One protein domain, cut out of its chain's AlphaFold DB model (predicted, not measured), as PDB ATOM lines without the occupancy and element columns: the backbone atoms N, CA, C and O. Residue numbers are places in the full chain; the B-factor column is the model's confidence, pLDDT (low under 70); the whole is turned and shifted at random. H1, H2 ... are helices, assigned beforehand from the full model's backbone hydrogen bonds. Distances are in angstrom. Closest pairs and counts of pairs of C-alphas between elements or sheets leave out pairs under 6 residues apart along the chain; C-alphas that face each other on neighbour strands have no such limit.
ATOM      1  N   SER A 337     267.455 303.564 416.236       85.31
ATOM      2  CA  SER A 337     267.379 305.021 416.363       85.31
ATOM      3  C   SER A 337     267.118 305.712 415.020       85.31
ATOM      4  O   SER A 337     266.364 306.684 414.986       85.31
ATOM      5  N   GLN A 338     267.646 305.200 413.903       84.25
ATOM      6  CA  GLN A 338     267.393 305.758 412.568       84.25
ATOM      7  C   GLN A 338     265.962 305.493 412.096       84.25
ATOM      8  O   GLN A 338     265.320 306.404 411.576       84.25
ATOM      9  N   SER A 339     265.427 304.293 412.347       88.31
ATOM     10  CA  SER A 339     264.020 303.980 412.058       88.31
ATOM     11  C   SER A 339     263.065 304.874 412.867       88.31
ATOM     12  O   SER A 339     262.195 305.530 412.291       88.31
ATOM     13  N   ALA A 340     263.303 305.021 414.178       91.56
ATOM     14  CA  ALA A 340     262.521 305.919 415.032       91.56
ATOM     15  C   ALA A 340     262.624 307.399 414.601       91.56
ATOM     16  O   ALA A 340     261.621 308.118 414.599       91.56
ATOM     17  N   ARG A 341     263.814 307.860 414.180       91.56
ATOM     18  CA  ARG A 341     264.011 309.208 413.610       91.56
ATOM     19  C   ARG A 341     263.232 309.391 412.307       91.56
ATOM     20  O   ARG A 341     262.569 310.416 412.174       91.56
ATOM     21  N   LYS A 342     263.256 308.414 411.388       94.94
ATOM     22  CA  LYS A 342     262.494 308.457 410.124       94.94
ATOM     23  C   LYS A 342     260.996 308.621 410.398       94.94
ATOM     24  O   LYS A 342     260.416 309.603 409.944       94.94
ATOM     25  N   ALA A 343     260.408 307.753 411.224       93.06
ATOM     26  CA  ALA A 343     258.995 307.846 411.612       93.06
ATOM     27  C   ALA A 343     258.639 309.211 412.242       93.06
ATOM     28  O   ALA A 343     257.662 309.848 411.855       93.06
ATOM     29  N   THR A 344     259.491 309.727 413.138       95.75
ATOM     30  CA  THR A 344     259.294 311.038 413.795       95.75
ATOM     31  C   THR A 344     259.286 312.223 412.814       95.75
ATOM     32  O   THR A 344     258.706 313.267 413.117       95.75
ATOM     33  N   ILE A 345     259.939 312.108 411.653       92.62
ATOM     34  CA  ILE A 345     259.953 313.157 410.620       92.62
ATOM     35  C   ILE A 345     258.748 313.009 409.685       92.62
ATOM     36  O   ILE A 345     258.107 314.013 409.377       92.62
ATOM     37  N   ILE A 346     258.396 311.775 409.307       96.00
ATOM     38  CA  ILE A 346     257.206 311.464 408.495       96.00
ATOM     39  C   ILE A 346     255.942 312.026 409.158       96.00
ATOM     40  O   ILE A 346     255.193 312.761 408.516       96.00
ATOM     41  N   GLU A 347     255.750 311.795 410.459       96.38
ATOM     42  CA  GLU A 347     254.577 312.303 411.187       96.38
ATOM     43  C   GLU A 347     254.537 313.838 411.290       96.38
ATOM     44  O   GLU A 347     253.465 314.440 411.233       96.38
ATOM     45  N   LYS A 348     255.693 314.516 411.349       94.94
ATOM     46  CA  LYS A 348     255.739 315.990 411.285       94.94
ATOM     47  C   LYS A 348     255.341 316.520 409.909       94.94
ATOM     48  O   LYS A 348     254.638 317.522 409.826       94.94
ATOM     49  N   ILE A 349     255.776 315.851 408.843       93.19
ATOM     50  CA  ILE A 349     255.421 316.209 407.466       93.19
ATOM     51  C   ILE A 349     253.923 315.969 407.218       93.19
ATOM     52  O   ILE A 349     253.244 316.865 406.719       93.19
ATOM     53  N   ARG A 350     253.381 314.825 407.664       95.00
ATOM     54  CA  ARG A 350     251.931 314.555 407.687       95.00
ATOM     55  C   ARG A 350     251.169 315.638 408.455       95.00
ATOM     56  O   ARG A 350     250.170 316.140 407.952       95.00
ATOM     57  N   GLY A 351     251.682 316.073 409.608       94.81
ATOM     58  CA  GLY A 351     251.130 317.191 410.381       94.81
ATOM     59  C   GLY A 351     251.039 318.509 409.598       94.81
ATOM     60  O   GLY A 351     250.001 319.169 409.646       94.81
ATOM     61  N   TYR A 352     252.071 318.879 408.827       92.31
ATOM     62  CA  TYR A 352     252.001 320.057 407.950       92.31
ATOM     63  C   TYR A 352     250.971 319.886 406.826       92.31
ATOM     64  O   TYR A 352     250.215 320.813 406.554       92.31
ATOM     65  N   PHE A 353     250.892 318.713 406.194       94.50
ATOM     66  CA  PHE A 353     249.908 318.473 405.135       94.50
ATOM     67  C   PHE A 353     248.460 318.497 405.646       94.50
ATOM     68  O   PHE A 353     247.602 319.081 404.988       94.50
ATOM     69  N   LEU A 354     248.202 317.951 406.839       92.19
ATOM     70  CA  LEU A 354     246.893 318.019 407.494       92.19
ATOM     71  C   LEU A 354     246.514 319.451 407.902       92.19
ATOM     72  O   LEU A 354     245.353 319.827 407.759       92.19
ATOM     73  N   LYS A 355     247.470 320.259 408.385       93.19
ATOM     74  CA  LYS A 355     247.200 321.658 408.762       93.19
ATOM     75  C   LYS A 355     247.033 322.582 407.545       93.19
ATOM     76  O   LYS A 355     246.238 323.514 407.609       93.19
ATOM     77  N   TYR A 356     247.725 322.316 406.434       93.31
ATOM     78  CA  TYR A 356     247.676 323.150 405.227       93.31
ATOM     79  C   TYR A 356     247.347 322.321 403.968       93.31
ATOM     80  O   TYR A 356     248.250 321.960 403.204       93.31
ATOM     81  N   PRO A 357     246.055 322.087 403.664       86.88
ATOM     82  CA  PRO A 357     245.625 321.396 402.445       86.88
ATOM     83  C   PRO A 357     246.210 321.931 401.115       86.88
ATOM     84  O   PRO A 357     246.422 321.123 400.206       86.88
ATOM     85  N   PRO A 358     246.538 323.234 400.945       89.19
ATOM     86  CA  PRO A 358     247.272 323.706 399.765       89.19
ATOM     87  C   PRO A 358     248.667 323.079 399.611       89.19
ATOM     88  O   PRO A 358     249.067 322.765 398.489       89.19
ATOM     89  N   LEU A 359     249.389 322.836 400.715       85.56
ATOM     90  CA  LEU A 359     250.668 322.118 400.687       85.56
ATOM     91  C   LEU A 359     250.459 320.645 400.327       85.56
ATOM     92  O   LEU A 359     251.199 320.125 399.496       85.56
ATOM     93  N   GLN A 360     249.427 319.996 400.879       91.44
ATOM     94  CA  GLN A 360     249.099 318.606 400.540       91.44
ATOM     95  C   GLN A 360     248.854 318.434 399.032       91.44
ATOM     96  O   GLN A 360     249.405 317.522 398.425       91.44
ATOM     97  N   ARG A 361     248.092 319.343 398.402       86.88
ATOM     98  CA  ARG A 361     247.863 319.322 396.943       86.88
ATOM     99  C   ARG A 361     249.146 319.572 396.144       86.88
ATOM    100  O   ARG A 361     249.403 318.868 395.175       86.88
ATOM    101  N   LYS A 362     249.957 320.558 396.549       88.12
ATOM    102  CA  LYS A 362     251.213 320.929 395.865       88.12
ATOM    103  C   LYS A 362     252.268 319.814 395.904       88.12
ATOM    104  O   LYS A 362     253.083 319.718 394.990       88.12
ATOM    105  N   TYR A 363     252.246 318.980 396.941       90.56
ATOM    106  CA  TYR A 363     253.239 317.934 397.194       90.56
ATOM    107  C   TYR A 363     252.619 316.529 397.293       90.56
ATOM    108  O   TYR A 363     253.162 315.679 397.992       90.56
ATOM    109  N   ALA A 364     251.507 316.256 396.595       84.31
ATOM    110  CA  ALA A 364     250.803 314.964 396.657       84.31
ATOM    111  C   ALA A 364     251.735 313.759 396.397       84.31
ATOM    112  O   ALA A 364     251.810 312.851 397.215       84.31
ATOM    113  N   HIS A 365     252.582 313.845 395.365       85.75
ATOM    114  CA  HIS A 365     253.616 312.848 395.048       85.75
ATOM    115  C   HIS A 365     254.621 312.568 396.190       85.75
ATOM    116  O   HIS A 365     255.261 311.520 396.203       85.75
ATOM    117  N   ILE A 366     254.785 313.490 397.149       87.19
ATOM    118  CA  ILE A 366     255.577 313.273 398.370       87.19
ATOM    119  C   ILE A 366     254.738 312.551 399.430       87.19
ATOM    120  O   ILE A 366     255.280 311.709 400.135       87.19
ATOM    121  N   VAL A 367     253.444 312.871 399.553       86.25
ATOM    122  CA  VAL A 367     252.511 312.228 400.500       86.25
ATOM    123  C   VAL A 367     252.436 310.726 400.236       86.25
ATOM    124  O   VAL A 367     252.602 309.938 401.166       86.25
ATOM    125  N   ASP A 368     252.238 310.349 398.972       85.94
ATOM    126  CA  ASP A 368     251.949 308.970 398.565       85.94
ATOM    127  C   ASP A 368     253.171 308.038 398.684       85.94
ATOM    128  O   ASP A 368     253.018 306.839 398.908       85.94
ATOM    129  N   HIS A 369     254.388 308.594 398.623       93.25
ATOM    130  CA  HIS A 369     255.661 307.861 398.720       93.25
ATOM    131  C   HIS A 369     256.469 308.177 399.990       93.25
ATOM    132  O   HIS A 369     257.648 307.829 400.091       93.25
ATOM    133  N   ILE A 370     255.866 308.843 400.982       91.31
ATOM    134  CA  ILE A 370     256.594 309.412 402.130       91.31
ATOM    135  C   ILE A 370     257.383 308.376 402.951       91.31
ATOM    136  O   ILE A 370     258.409 308.699 403.557       91.31
ATOM    137  N   GLU A 371     256.921 307.126 402.962       94.00
ATOM    138  CA  GLU A 371     257.541 306.030 403.705       94.00
ATOM    139  C   GLU A 371     258.747 305.418 402.977       94.00
ATOM    140  O   GLU A 371     259.635 304.877 403.641       94.00
ATOM    141  N   ASP A 372     258.875 305.602 401.662       92.50
ATOM    142  CA  ASP A 372     260.016 305.136 400.862       92.50
ATOM    143  C   ASP A 372     261.210 306.106 400.936       92.50
ATOM    144  O   ASP A 372     262.370 305.687 400.943       92.50
ATOM    145  N   LEU A 373     260.939 307.409 401.079       90.69
ATOM    146  CA  LEU A 373     261.937 308.484 401.007       90.69
ATOM    147  C   LEU A 373     263.130 308.297 401.963       90.69
ATOM    148  O   LEU A 373     263.004 307.838 403.105       90.69
ATOM    149  N   SER A 374     264.322 308.698 401.511       92.44
ATOM    150  CA  SER A 374     265.537 308.628 402.331       92.44
ATOM    151  C   SER A 374     265.473 309.605 403.512       92.44
ATOM    152  O   SER A 374     264.848 310.663 403.434       92.44
ATOM    153  N   LEU A 375     266.164 309.284 404.613       82.69
ATOM    154  CA  LEU A 375     266.171 310.135 405.810       82.69
ATOM    155  C   LEU A 375     266.673 311.562 405.505       82.69
ATOM    156  O   LEU A 375     266.135 312.527 406.040       82.69
ATOM    157  N   SER A 376     267.653 311.697 404.604       81.94
ATOM    158  CA  SER A 376     268.166 312.992 404.131       81.94
ATOM    159  C   SER A 376     267.098 313.799 403.380       81.94
ATOM    160  O   SER A 376     266.878 314.972 403.682       81.94
ATOM    161  N   TYR A 377     266.368 313.153 402.464       90.12
ATOM    162  CA  TYR A 377     265.296 313.792 401.696       90.12
ATOM    163  C   TYR A 377     264.104 314.191 402.583       90.12
ATOM    164  O   TYR A 377     263.492 315.239 402.383       90.12
ATOM    165  N   LEU A 378     263.797 313.398 403.614       90.88
ATOM    166  CA  LEU A 378     262.788 313.743 404.619       90.88
ATOM    167  C   LEU A 378     263.208 314.953 405.470       90.88
ATOM    168  O   LEU A 378     262.364 315.790 405.785       90.88
ATOM    169  N   TYR A 379     264.497 315.108 405.800       90.50
ATOM    170  CA  TYR A 379     264.991 316.307 406.488       90.50
ATOM    171  C   TYR A 379     264.871 317.576 405.628       90.50
ATOM    172  O   TYR A 379     264.364 318.584 406.123       90.50
ATOM    173  N   SER A 380     265.288 317.545 404.355       87.50
ATOM    174  CA  SER A 380     265.183 318.717 403.467       87.50
ATOM    175  C   SER A 380     263.724 319.083 403.173       87.50
ATOM    176  O   SER A 380     263.337 320.244 403.308       87.50
ATOM    177  N   THR A 381     262.884 318.090 402.875       87.00
ATOM    178  CA  THR A 381     261.440 318.270 402.653       87.00
ATOM    179  C   THR A 381     260.746 318.838 403.893       87.00
ATOM    180  O   THR A 381     259.986 319.800 403.793       87.00
ATOM    181  N   GLY A 382     261.047 318.303 405.082       90.44
ATOM    182  CA  GLY A 382     260.495 318.793 406.347       90.44
ATOM    183  C   GLY A 382     260.919 320.224 406.698       90.44
ATOM    184  O   GLY A 382     260.158 320.930 407.361       90.44
ATOM    185  N   TYR A 383     262.091 320.676 406.235       88.81
ATOM    186  CA  TYR A 383     262.527 322.069 406.367       88.81
ATOM    187  C   TYR A 383     261.739 322.996 405.429       88.81
ATOM    188  O   TYR A 383     261.161 323.980 405.887       88.81
ATOM    189  N   VAL A 384     261.643 322.652 404.138       89.50
ATOM    190  CA  VAL A 384     260.902 323.451 403.144       89.50
ATOM    191  C   VAL A 384     259.422 323.566 403.516       89.50
ATOM    192  O   VAL A 384     258.857 324.657 403.467       89.50
ATOM    193  N   LEU A 385     258.787 322.472 403.948       89.38
ATOM    194  CA  LEU A 385     257.386 322.500 404.376       89.38
ATOM    195  C   LEU A 385     257.171 323.335 405.644       89.38
ATOM    196  O   LEU A 385     256.137 323.990 405.742       89.38
ATOM    197  N   LYS A 386     258.142 323.377 406.568       92.94
ATOM    198  CA  LYS A 386     258.104 324.279 407.727       92.94
ATOM    199  C   LYS A 386     258.137 325.748 407.294       92.94
ATOM    200  O   LYS A 386     257.278 326.509 407.715       92.94
ATOM    201  N   GLU A 387     259.079 326.133 406.432       90.00
ATOM    202  CA  GLU A 387     259.206 327.518 405.949       90.00
ATOM    203  C   GLU A 387     257.946 327.976 405.192       90.00
ATOM    204  O   GLU A 387     257.457 329.089 405.386       90.00
ATOM    205  N   GLN A 388     257.379 327.109 404.345       87.50
ATOM    206  CA  GLN A 388     256.130 327.406 403.638       87.50
ATOM    207  C   GLN A 388     254.938 327.494 404.607       87.50
ATOM    208  O   GLN A 388     254.112 328.391 404.461       87.50
ATOM    209  N   ALA A 389     254.852 326.605 405.604       86.06
ATOM    210  CA  ALA A 389     253.830 326.650 406.650       86.06
ATOM    211  C   ALA A 389     253.896 327.944 407.475       86.06
ATOM    212  O   ALA A 389     252.865 328.562 407.715       86.06
ATOM    213  N   GLU A 390     255.092 328.382 407.873       89.00
ATOM    214  CA  GLU A 390     255.282 329.620 408.636       89.00
ATOM    215  C   GLU A 390     254.873 330.859 407.824       89.00
ATOM    216  O   GLU A 390     254.212 331.737 408.369       89.00
ATOM    217  N   ARG A 391     255.124 330.886 406.504       83.56
ATOM    218  CA  ARG A 391     254.571 331.931 405.619       83.56
ATOM    219  C   ARG A 391     253.047 331.870 405.479       83.56
ATOM    220  O   ARG A 391     252.417 332.916 405.373       83.56
ATOM    221  N   TYR A 392     252.437 330.680 405.469       80.56
ATOM    222  CA  TYR A 392     250.972 330.566 405.459       80.56
ATOM    223  C   TYR A 392     250.349 331.097 406.757       80.56
ATOM    224  O   TYR A 392     249.350 331.807 406.680       80.56
ATOM    225  N   GLU A 393     250.950 330.826 407.919       84.50
ATOM    226  CA  GLU A 393     250.525 331.420 409.198       84.50
ATOM    227  C   GLU A 393     250.698 332.941 409.198       84.50
ATOM    228  O   GLU A 393     249.798 333.649 409.635       84.50
ATOM    229  N   GLU A 394     251.818 333.457 408.680       83.38
ATOM    230  CA  GLU A 394     252.072 334.899 408.598       83.38
ATOM    231  C   GLU A 394     251.028 335.611 407.723       83.38
ATOM    232  O   GLU A 394     250.432 336.598 408.150       83.38
ATOM    233  N   ILE A 395     250.739 335.074 406.532       76.50
ATOM    234  CA  ILE A 395     249.708 335.607 405.626       76.50
ATOM    235  C   ILE A 395     248.317 335.536 406.275       76.50
ATOM    236  O   ILE A 395     247.535 336.478 406.152       76.50
ATOM    237  N   TYR A 396     248.002 334.449 406.987       72.69
ATOM    238  CA  TYR A 396     246.713 334.301 407.665       72.69
ATOM    239  C   TYR A 396     246.577 335.268 408.853       72.69
ATOM    240  O   TYR A 396     245.537 335.899 409.013       72.69
ATOM    241  N   ALA A 397     247.647 335.471 409.626       77.94
ATOM    242  CA  ALA A 397     247.695 336.453 410.704       77.94
ATOM    243  C   ALA A 397     247.590 337.895 410.177       77.94
ATOM    244  O   ALA A 397     246.868 338.699 410.761       77.94
ATOM    245  N   GLN A 398     248.237 338.225 409.052       71.75
ATOM    246  CA  GLN A 398     248.077 339.524 408.382       71.75
ATOM    247  C   GLN A 398     246.640 339.737 407.872       71.75
ATOM    248  O   GLN A 398     246.118 340.849 407.958       71.75
ATOM    249  N   PHE A 399     245.980 338.682 407.381       73.31
ATOM    250  CA  PHE A 399     244.574 338.729 406.972       73.31
ATOM    251  C   PHE A 399     243.635 338.932 408.173       73.31
ATOM    252  O   PHE A 399     242.786 339.822 408.141       73.31
ATOM    253  N   GLU A 400     243.812 338.175 409.261       72.31
ATOM    254  CA  GLU A 400     243.014 338.346 410.483       72.31
ATOM    255  C   GLU A 400     243.239 339.709 411.151       72.31
ATOM    256  O   GLU A 400     242.277 340.299 411.648       72.31
ATOM    257  N   ALA A 401     244.474 340.219 411.153       76.19
ATOM    258  CA  ALA A 401     244.850 341.481 411.787       76.19
ATOM    259  C   ALA A 401     244.488 342.735 410.969       76.19
ATOM    260  O   ALA A 401     244.703 343.844 411.454       76.19
ATOM    261  N   CYS A 402     243.939 342.593 409.756       75.19
ATOM    262  CA  CYS A 402     243.526 343.713 408.912       75.19
ATOM    263  C   CYS A 402     241.997 343.911 408.958       75.19
ATOM    264  O   CYS A 402     241.268 343.190 408.266       75.19
ATOM    265  N   PRO A 403     241.473 344.912 409.701       70.12
ATOM    266  CA  PRO A 403     240.030 345.122 409.814       70.12
ATOM    267  C   PRO A 403     239.369 345.397 408.465       70.12
ATOM    268  O   PRO A 403     238.251 344.956 408.247       70.12
ATOM    269  N   VAL A 404     240.071 346.060 407.539       63.00
ATOM    270  CA  VAL A 404     239.548 346.407 406.207       63.00
ATOM    271  C   VAL A 404     239.317 345.165 405.343       63.00
ATOM    272  O   VAL A 404     238.318 345.101 404.637       63.00
ATOM    273  N   LEU A 405     240.188 344.148 405.407       51.09
ATOM    274  CA  LEU A 405     239.990 342.904 404.646       51.09
ATOM    275  C   LEU A 405     238.835 342.068 405.215       51.09
ATOM    276  O   LEU A 405     238.072 341.482 404.449       51.09
ATOM    277  N   ARG A 406     238.663 342.075 406.543       59.91
ATOM    278  CA  ARG A 406     237.511 341.461 407.219       59.91
ATOM    279  C   ARG A 406     236.203 342.198 406.891       59.91
ATOM    280  O   ARG A 406     235.239 341.577 406.462       59.91
ATOM    281  N   GLU A 407     236.204 343.524 407.002       56.25
ATOM    282  CA  GLU A 407     235.056 344.394 406.718       56.25
ATOM    283  C   GLU A 407     234.635 344.331 405.239       56.25
ATOM    284  O   GLU A 407     233.441 344.345 404.949       56.25
ATOM    285  N   LEU A 408     235.579 344.199 404.297       50.06
ATOM    286  CA  LEU A 408     235.276 343.954 402.881       50.06
ATOM    287  C   LEU A 408     234.569 342.606 402.671       50.06
ATOM    288  O   LEU A 408     233.577 342.555 401.947       50.06
ATOM    289  N   PHE A 409     235.033 341.542 403.333       49.16
ATOM    290  CA  PHE A 409     234.424 340.209 403.249       49.16
ATOM    291  C   PHE A 409     233.010 340.162 403.862       49.16
ATOM    292  O   PHE A 409     232.153 339.410 403.402       49.16
ATOM    293  N   GLU A 410     232.737 340.996 404.869       51.00
ATOM    294  CA  GLU A 410     231.426 341.100 405.527       51.00
ATOM    295  C   GLU A 410     230.455 342.061 404.791       51.00
ATOM    296  O   GLU A 410     229.241 341.813 404.740       51.00
ATOM    297  N   ARG A 411     230.964 343.133 404.155       44.94
ATOM    298  CA  ARG A 411     230.152 344.156 403.456       44.94
ATOM    299  C   ARG A 411     229.534 343.719 402.127       44.94
ATOM    300  O   ARG A 411     228.522 344.306 401.745       44.94
TER     301      ARG A 411
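AT A GLANCE: This is residues 337 to 411 of the 639 residues of an uncharacterized protein of Leptolyngbyaceae cyanobacterium CCMR0081 (UniProt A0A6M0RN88). Two long helices, H1 and H4, lie side by side and run the same way, and between them the chain folds back through the short helices H2 and H3 and the link after H3. The far part of H4 runs on past this body, and H5 turns off at its end; residues 394 to 411 stick out as an arm that makes much of the length. The printed part has 75 residues, with five named helices in the order H1 H2 H3 H4 H5 and no named strand, an all-helix class. It is loose, with a radius of gyration of the C-alphas of 16.0 A and spans of 53 by 20 by 15 A.

HOW THE PARTS SIT: H1, residues 337 to 355, touches H4, residues 375 to 400, at a shallow tilt of 27 degrees; their closest C-alphas, of Ile 349 and Gly 382, are 5.8 A apart. H2, residues 357 to 362, touches H1 only at the corner, at residues 352 to 354 of H1 alone, with the C-alphas of Phe 353 and Gln 360 closest at 4.7 A. H3, residues 364 to 367, is close to H1 but not clearly touching, the closest C-alphas, of Arg 350 and Val 367, being 7.6 A apart. H5, residues 403 to 411, and H4 only just touch, only at the corner, with 3 pairs of C-alphas within 8 A, the closest those of Phe 399 and Leu 405 at 6.6 A. In H2, H4 and H5 every O i to N i+4 pair is within hydrogen-bond range, in H1 14 of 15, and H3 is too short for such a pair.

IN THESE COORDINATES: H1 begins at C-alpha 337 (267.379, 305.021, 416.363) and is 27.2 A long. H2 measures 8.6 A and H3 5.0 A. H4 begins at C-alpha 375 (266.171, 310.135, 405.810) and is 36.8 A long. H5, 11.8 A, ends at C-alpha 411 (230.152, 344.156, 403.456).

THE WHOLE: The C-alphas of Ser 337 and Arg 411 are the two farthest apart, 55.5 A. The printed part has no cut, and no link is long. Residues 404 to 411 have pLDDT under 70.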